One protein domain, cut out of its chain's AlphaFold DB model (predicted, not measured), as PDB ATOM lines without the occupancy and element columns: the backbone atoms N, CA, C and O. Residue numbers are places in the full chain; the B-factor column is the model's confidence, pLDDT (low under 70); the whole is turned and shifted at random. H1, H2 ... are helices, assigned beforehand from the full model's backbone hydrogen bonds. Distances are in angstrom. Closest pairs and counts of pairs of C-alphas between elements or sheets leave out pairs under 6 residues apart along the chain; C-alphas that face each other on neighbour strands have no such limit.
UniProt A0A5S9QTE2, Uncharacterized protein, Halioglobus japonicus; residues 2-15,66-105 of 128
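AT A GLANCE: This is residues 2 to 15 and 66 to 105 of the 128 residues of an uncharacterized protein of Halioglobus japonicus (UniProt A0A5S9QTE2). Four helices make a rounded group with few contacts between them: H1 stands beside H2 with a cut in the chain between them, H2 meets H3 at a corner, and short H4 turns back steeply from H3. The printed part has 54 residues, no named strand, and is all helix. It is compact, with radius of gyration of the C-alphas 11.1 A and spans 27 by 24 by 20 A.

HOW THE PARTS SIT: Start at H1, residues 3 to 13, close to but not clearly touching H2, residues 68 to 76; their closest C-alphas, Ala 13 and Ala 73, are 5.6 A apart. H2 and H3, residues 79 to 91, touch only at the corner, closest at C-alphas 75 and 81, 5.2 A. H1 and H3 are apart. Every O i to N i+4 pair is within hydrogen-bond range in H1 and H3; H2 has 1 of 5, with 5 of 6 to N i+3, and H4, residues 94 to 99, 0 of 2, with 2 of 3.

IN THESE COORDINATES: Find C-alpha 3 at (-16.233, -18.642, -4.260), where H1 begins; H3 runs 18.4 A from first to last C-alpha, and H4 ends at C-alpha 99 at (-6.096, -28.922, 13.027).

THE WHOLE: Residues 16 to 65 are cut out, leaving 18.9 A between C-alphas 15 and 66. Residues 103 to 105 are under pLDDT 70.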
ATOM      1  N   HIS A   2     -13.043 -15.072  -5.242       81.75
ATOM      2  CA  HIS A   2     -14.472 -15.388  -5.377       81.75
ATOM      3  C   HIS A   2     -14.697 -16.881  -5.092       81.75
ATOM      4  O   HIS A   2     -13.781 -17.681  -5.265       81.75
ATOM      5  N   LEU A   3     -15.890 -17.256  -4.620       83.44
ATOM      6  CA  LEU A   3     -16.233 -18.642  -4.260       83.44
ATOM      7  C   LEU A   3     -15.887 -19.634  -5.387       83.44
ATOM      8  O   LEU A   3     -15.329 -20.699  -5.134       83.44
ATOM      9  N   ASP A   4     -16.119 -19.225  -6.632       86.88
ATOM     10  CA  ASP A   4     -15.823 -20.010  -7.832       86.88
ATOM     11  C   ASP A   4     -14.329 -20.316  -7.997       86.88
ATOM     12  O   ASP A   4     -13.958 -21.394  -8.454       86.88
ATOM     13  N   GLU A   5     -13.451 -19.400  -7.583       88.12
ATOM     14  CA  GLU A   5     -12.002 -19.606  -7.638       88.12
ATOM     15  C   GLU A   5     -11.560 -20.639  -6.595       88.12
ATOM     16  O   GLU A   5     -10.652 -21.426  -6.857       88.12
ATOM     17  N   ILE A   6     -12.198 -20.656  -5.417       87.56
ATOM     18  CA  ILE A   6     -11.913 -21.632  -4.352       87.56
ATOM     19  C   ILE A   6     -12.312 -23.028  -4.823       87.56
ATOM     20  O   ILE A   6     -11.504 -23.953  -4.766       87.56
ATOM     21  N   VAL A   7     -13.531 -23.164  -5.345       89.69
ATOM     22  CA  VAL A   7     -14.033 -24.436  -5.876       89.69
ATOM     23  C   VAL A   7     -13.165 -24.911  -7.042       89.69
ATOM     24  O   VAL A   7     -12.724 -26.057  -7.049       89.69
ATOM     25  N   SER A   8     -12.839 -24.016  -7.980       90.19
ATOM     26  CA  SER A   8     -11.974 -24.331  -9.120       90.19
ATOM     27  C   SER A   8     -10.580 -24.792  -8.687       90.19
ATOM     28  O   SER A   8     -10.030 -25.733  -9.270       90.19
ATOM     29  N   TRP A   9     -10.014 -24.175  -7.646       91.75
ATOM     30  CA  TRP A   9      -8.733 -24.590  -7.086       91.75
ATOM     31  C   TRP A   9      -8.811 -25.997  -6.477       91.75
ATOM     32  O   TRP A   9      -7.972 -26.842  -6.796       91.75
ATOM     33  N   ILE A  10      -9.833 -26.270  -5.657       89.81
ATOM     34  CA  ILE A  10     -10.031 -27.582  -5.021       89.81
ATOM     35  C   ILE A  10     -10.199 -28.670  -6.089       89.81
ATOM     36  O   ILE A  10      -9.538 -29.708  -6.030       89.81
ATOM     37  N   ASP A  11     -11.022 -28.409  -7.104       90.00
ATOM     38  CA  ASP A  11     -11.266 -29.352  -8.195       90.00
ATOM     39  C   ASP A  11      -9.994 -29.653  -8.993       90.00
ATOM     40  O   ASP A  11      -9.724 -30.807  -9.332       90.00
ATOM     41  N   SER A  12      -9.169 -28.632  -9.232       90.06
ATOM     42  CA  SER A  12      -7.872 -28.796  -9.894       90.06
ATOM     43  C   SER A  12      -6.898 -29.628  -9.049       90.06
ATOM     44  O   SER A  12      -6.120 -30.413  -9.596       90.06
ATOM     45  N   ALA A  13      -6.956 -29.502  -7.721       88.62
ATOM     46  CA  ALA A  13      -6.097 -30.237  -6.796       88.62
ATOM     47  C   ALA A  13      -6.448 -31.734  -6.687       88.62
ATOM     48  O   ALA A  13      -5.578 -32.537  -6.347       88.62
ATOM     49  N   PHE A  14      -7.677 -32.145  -7.029       88.19
ATOM     50  CA  PHE A  14      -8.046 -33.566  -7.096       88.19
ATOM     51  C   PHE A  14      -7.387 -34.330  -8.259       88.19
ATOM     52  O   PHE A  14      -7.404 -35.566  -8.275       88.19
ATOM     53  N   GLY A  15      -6.827 -33.613  -9.238       81.19
ATOM     54  CA  GLY A  15      -6.197 -34.188 -10.421       81.19
ATOM     55  C   GLY A  15      -7.186 -34.758 -11.445       81.19
ATOM     56  O   GLY A  15      -8.408 -34.667 -11.308       81.19
ATOM     57  N   THR A  66      -7.345 -18.552   2.151       80.19
ATOM     58  CA  THR A  66      -7.197 -19.024   0.767       80.19
ATOM     59  C   THR A  66      -5.781 -19.516   0.453       80.19
ATOM     60  O   THR A  66      -5.622 -20.457  -0.314       80.19
ATOM     61  N   GLY A  67      -4.748 -18.940   1.079       80.12
ATOM     62  CA  GLY A  67      -3.373 -19.448   0.994       80.12
ATOM     63  C   GLY A  67      -3.152 -20.748   1.776       80.12
ATOM     64  O   GLY A  67      -2.322 -21.565   1.387       80.12
ATOM     65  N   GLY A  68      -3.928 -20.971   2.841       83.00
ATOM     66  CA  GLY A  68      -3.909 -22.193   3.646       83.00
ATOM     67  C   GLY A  68      -4.443 -23.423   2.911       83.00
ATOM     68  O   GLY A  68      -4.012 -24.532   3.209       83.00
ATOM     69  N   LEU A  69      -5.294 -23.241   1.894       85.56
ATOM     70  CA  LEU A  69      -5.768 -24.339   1.042       85.56
ATOM     71  C   LEU A  69      -4.617 -25.116   0.394       85.56
ATOM     72  O   LEU A  69      -4.665 -26.343   0.327       85.56
ATOM     73  N   ALA A  70      -3.554 -24.418  -0.022       86.38
ATOM     74  CA  ALA A  70      -2.403 -25.024  -0.686       86.38
ATOM     75  C   ALA A  70      -1.725 -26.121   0.150       86.38
ATOM     76  O   ALA A  70      -1.135 -27.043  -0.412       86.38
ATOM     77  N   ALA A  71      -1.862 -26.061   1.475       86.94
ATOM     78  CA  ALA A  71      -1.354 -27.071   2.390       86.94
ATOM     79  C   ALA A  71      -1.996 -28.453   2.147       86.94
ATOM     80  O   ALA A  71      -1.330 -29.481   2.262       86.94
ATOM     81  N   PHE A  72      -3.265 -28.490   1.730       87.00
ATOM     82  CA  PHE A  72      -4.004 -29.731   1.487       87.00
ATOM     83  C   PHE A  72      -3.690 -30.376   0.138       87.00
ATOM     84  O   PHE A  72      -3.941 -31.568  -0.026       87.00
ATOM     85  N   ALA A  73      -3.100 -29.640  -0.812       87.12
ATOM     86  CA  ALA A  73      -2.881 -30.109  -2.181       87.12
ATOM     87  C   ALA A  73      -2.267 -31.523  -2.280       87.12
ATOM     88  O   ALA A  73      -2.797 -32.324  -3.048       87.12
ATOM     89  N   PRO A  74      -1.241 -31.912  -1.491       86.62
ATOM     90  CA  PRO A  74      -0.662 -33.253  -1.598       86.62
ATOM     91  C   PRO A  74      -1.632 -34.378  -1.200       86.62
ATOM     92  O   PRO A  74      -1.542 -35.484  -1.729       86.62
ATOM     93  N   GLN A  75      -2.578 -34.111  -0.295       85.81
ATOM     94  CA  GLN A  75      -3.566 -35.097   0.162       85.81
ATOM     95  C   GLN A  75      -4.732 -35.259  -0.806       85.81
ATOM     96  O   GLN A  75      -5.418 -36.279  -0.786       85.81
ATOM     97  N   LEU A  76      -4.955 -34.266  -1.666       89.44
ATOM     98  CA  LEU A  76      -6.037 -34.291  -2.643       89.44
ATOM     99  C   LEU A  76      -5.696 -35.136  -3.874       89.44
ATOM    100  O   LEU A  76      -6.609 -35.566  -4.576       89.44
ATOM    101  N   VAL A  77      -4.413 -35.442  -4.102       87.56
ATOM    102  CA  VAL A  77      -3.934 -36.159  -5.295       87.56
ATOM    103  C   VAL A  77      -4.394 -37.619  -5.323       87.56
ATOM    104  O   VAL A  77      -4.858 -38.106  -6.356       87.56
ATOM    105  N   SER A  78      -4.281 -38.337  -4.202       88.56
ATOM    106  CA  SER A  78      -4.547 -39.780  -4.159       88.56
ATOM    107  C   SER A  78      -5.952 -40.095  -3.634       88.56
ATOM    108  O   SER A  78      -6.454 -39.436  -2.729       88.56
ATOM    109  N   GLU A  79      -6.589 -41.130  -4.186       89.12
ATOM    110  CA  GLU A  79      -7.909 -41.595  -3.729       89.12
ATOM    111  C   GLU A  79      -7.891 -42.046  -2.263       89.12
ATOM    112  O   GLU A  79      -8.826 -41.771  -1.514       89.12
ATOM    113  N   GLU A  80      -6.820 -42.716  -1.837       88.88
ATOM    114  CA  GLU A  80      -6.666 -43.186  -0.461       88.88
ATOM    115  C   GLU A  80      -6.527 -42.014   0.515       88.88
ATOM    116  O   GLU A  80      -7.208 -41.965   1.539       88.88
ATOM    117  N   SER A  81      -5.706 -41.021   0.165       89.56
ATOM    118  CA  SER A  81      -5.546 -39.801   0.956       89.56
ATOM    119  C   SER A  81      -6.852 -39.010   1.031       89.56
ATOM    120  O   SER A  81      -7.225 -38.575   2.118       89.56
ATOM    121  N   ARG A  82      -7.602 -38.906  -0.078       93.25
ATOM    122  CA  ARG A  82      -8.944 -38.306  -0.082       93.25
ATOM    123  C   ARG A  82      -9.920 -39.074   0.801       93.25
ATOM    124  O   ARG A  82     -10.684 -38.452   1.526       93.25
ATOM    125  N   ALA A  83      -9.906 -40.405   0.777       91.62
ATOM    126  CA  ALA A  83     -10.787 -41.207   1.623       91.62
ATOM    127  C   ALA A  83     -10.504 -40.984   3.117       91.62
ATOM    128  O   ALA A  83     -11.439 -40.799   3.894       91.62
ATOM    129  N   THR A  84      -9.229 -40.958   3.509       91.56
ATOM    130  CA  THR A  84      -8.822 -40.671   4.893       91.56
ATOM    131  C   THR A  84      -9.192 -39.249   5.305       91.56
ATOM    132  O   THR A  84      -9.757 -39.051   6.379       91.56
ATOM    133  N   LEU A  85      -8.924 -38.264   4.444       92.31
ATOM    134  CA  LEU A  85      -9.234 -36.864   4.717       92.31
ATOM    135  C   LEU A  85     -10.746 -36.631   4.833       92.31
ATOM    136  O   LEU A  85     -11.193 -36.010   5.791       92.31
ATOM    137  N   ALA A  86     -11.536 -37.184   3.911       92.25
ATOM    138  CA  ALA A  86     -12.994 -37.099   3.946       92.25
ATOM    139  C   ALA A  86     -13.573 -37.763   5.202       92.25
ATOM    140  O   ALA A  86     -14.483 -37.216   5.816       92.25
ATOM    141  N   LEU A  87     -13.034 -38.915   5.619       91.00
ATOM    142  CA  LEU A  87     -13.453 -39.561   6.862       91.00
ATOM    143  C   LEU A  87     -13.171 -38.673   8.077       91.00
ATOM    144  O   LEU A  87     -14.033 -38.544   8.941       91.00
ATOM    145  N   PHE A  88     -11.994 -38.048   8.134       89.00
ATOM    146  CA  PHE A  88     -11.665 -37.114   9.205       89.00
ATOM    147  C   PHE A  88     -12.621 -35.911   9.194       89.00
ATOM    148  O   PHE A  88     -13.231 -35.611  10.210       89.00
ATOM    149  N   MET A  89     -12.853 -35.298   8.032       91.81
ATOM    150  CA  MET A  89     -13.784 -34.173   7.865       91.81
ATOM    151  C   MET A  89     -15.239 -34.511   8.224       91.81
ATOM    152  O   MET A  89     -15.975 -33.632   8.650       91.81
ATOM    153  N   LEU A  90     -15.667 -35.768   8.069       88.50
ATOM    154  CA  LEU A  90     -16.983 -36.221   8.536       88.50
ATOM    155  C   LEU A  90     -17.063 -36.347  10.060       88.50
ATOM    156  O   LEU A  90     -18.150 -36.241  10.624       88.50
ATOM    157  N   MET A  91     -15.941 -36.648  10.711       86.81
ATOM    158  CA  MET A  91     -15.870 -36.850  12.159       86.81
ATOM    159  C   MET A  91     -15.542 -35.563  12.924       86.81
ATOM    160  O   MET A  91     -15.758 -35.514  14.133       86.81
ATOM    161  N   SER A  92     -15.029 -34.550  12.231       79.75
ATOM    162  CA  SER A  92     -14.582 -33.277  12.793       79.75
ATOM    163  C   SER A  92     -15.547 -32.145  12.480       79.75
ATOM    164  O   SER A  92     -16.166 -32.105  11.414       79.75
ATOM    165  N   SER A  93     -15.639 -31.180  13.394       78.69
ATOM    166  CA  SER A  93     -16.381 -29.944  13.126       78.69
ATOM    167  C   SER A  93     -15.622 -29.065  12.128       78.69
ATOM    168  O   SER A  93     -14.402 -29.175  12.009       78.69
ATOM    169  N   VAL A  94     -16.303 -28.177  11.399       75.75
ATOM    170  CA  VAL A  94     -15.638 -27.270  10.435       75.75
ATOM    171  C   VAL A  94     -14.699 -26.285  11.148       75.75
ATOM    172  O   VAL A  94     -13.660 -25.920  10.609       75.75
ATOM    173  N   GLU A  95     -14.998 -25.923  12.394       75.75
ATOM    174  CA  GLU A  95     -14.156 -25.082  13.257       75.75
ATOM    175  C   GLU A  95     -12.811 -25.745  13.626       75.75
ATOM    176  O   GLU A  95     -11.866 -25.076  14.047       75.75
ATOM    177  N   GLU A  96     -12.700 -27.065  13.453       78.75
ATOM    178  CA  GLU A  96     -11.471 -27.838  13.676       78.75
ATOM    179  C   GLU A  96     -10.620 -27.953  12.397       78.75
ATOM    180  O   GLU A  96      -9.580 -28.611  12.394       78.75
ATOM    181  N   ALA A  97     -11.011 -27.292  11.298       72.69
ATOM    182  CA  ALA A  97     -10.341 -27.401   9.999       72.69
ATOM    183  C   ALA A  97      -8.843 -27.048  10.039       72.69
ATOM    184  O   ALA A  97      -8.042 -27.615   9.297       72.69
ATOM    185  N   LYS A  98      -8.442 -26.116  10.907       74.00
ATOM    186  CA  LYS A  98      -7.035 -25.721  11.098       74.00
ATOM    187  C   LYS A  98      -6.155 -26.835  11.682       74.00
ATOM    188  O   LYS A  98      -4.943 -26.794  11.498       74.00
ATOM    189  N   ASP A  99      -6.766 -27.801  12.364       76.69
ATOM    190  CA  ASP A  99      -6.096 -28.922  13.027       76.69
ATOM    191  C   ASP A  99      -6.090 -30.185  12.150       76.69
ATOM    192  O   ASP A  99      -5.605 -31.241  12.567       76.69
ATOM    193  N   LEU A 100      -6.610 -30.088  10.917       74.44
ATOM    194  CA  LEU A 100      -6.568 -31.179   9.955       74.44
ATOM    195  C   LEU A 100      -5.119 -31.625   9.721       74.44
ATOM    196  O   LEU A 100      -4.225 -30.785   9.568       74.44
ATOM    197  N   PRO A 101      -4.861 -32.941   9.632       71.50
ATOM    198  CA  PRO A 101      -3.537 -33.421   9.284       71.50
ATOM    199  C   PRO A 101      -3.188 -32.871   7.903       71.50
ATOM    200  O   PRO A 101      -3.938 -33.081   6.958       71.50
ATOM    201  N   VAL A 102      -2.057 -32.182   7.775       74.19
ATOM    202  CA  VAL A 102      -1.497 -31.695   6.505       74.19
ATOM    203  C   VAL A 102      -0.328 -32.610   6.129       74.19
ATOM    204  O   VAL A 102       0.393 -33.083   7.004       74.19
ATOM    205  N   ALA A 103      -0.115 -32.892   4.839       56.22
ATOM    206  CA  ALA A 103       0.889 -33.858   4.355       56.22
ATOM    207  C   ALA A 103       2.362 -33.507   4.668       56.22
ATOM    208  O   ALA A 103       3.267 -34.216   4.243       56.22
ATOM    209  N   SER A 104       2.621 -32.433   5.409       52.00
ATOM    210  CA  SER A 104       3.943 -32.015   5.876       52.00
ATOM    211  C   SER A 104       4.421 -32.720   7.155       52.00
ATOM    212  O   SER A 104       5.467 -32.355   7.688       52.00
ATOM    213  N   GLY A 105       3.715 -33.739   7.648       44.41
ATOM    214  CA  GLY A 105       4.186 -34.580   8.746       44.41
ATOM    215  C   GLY A 105       4.525 -35.983   8.264       44.41
ATOM    216  O   GLY A 105       3.637 -36.706   7.814       44.41
TER     217      GLY A 105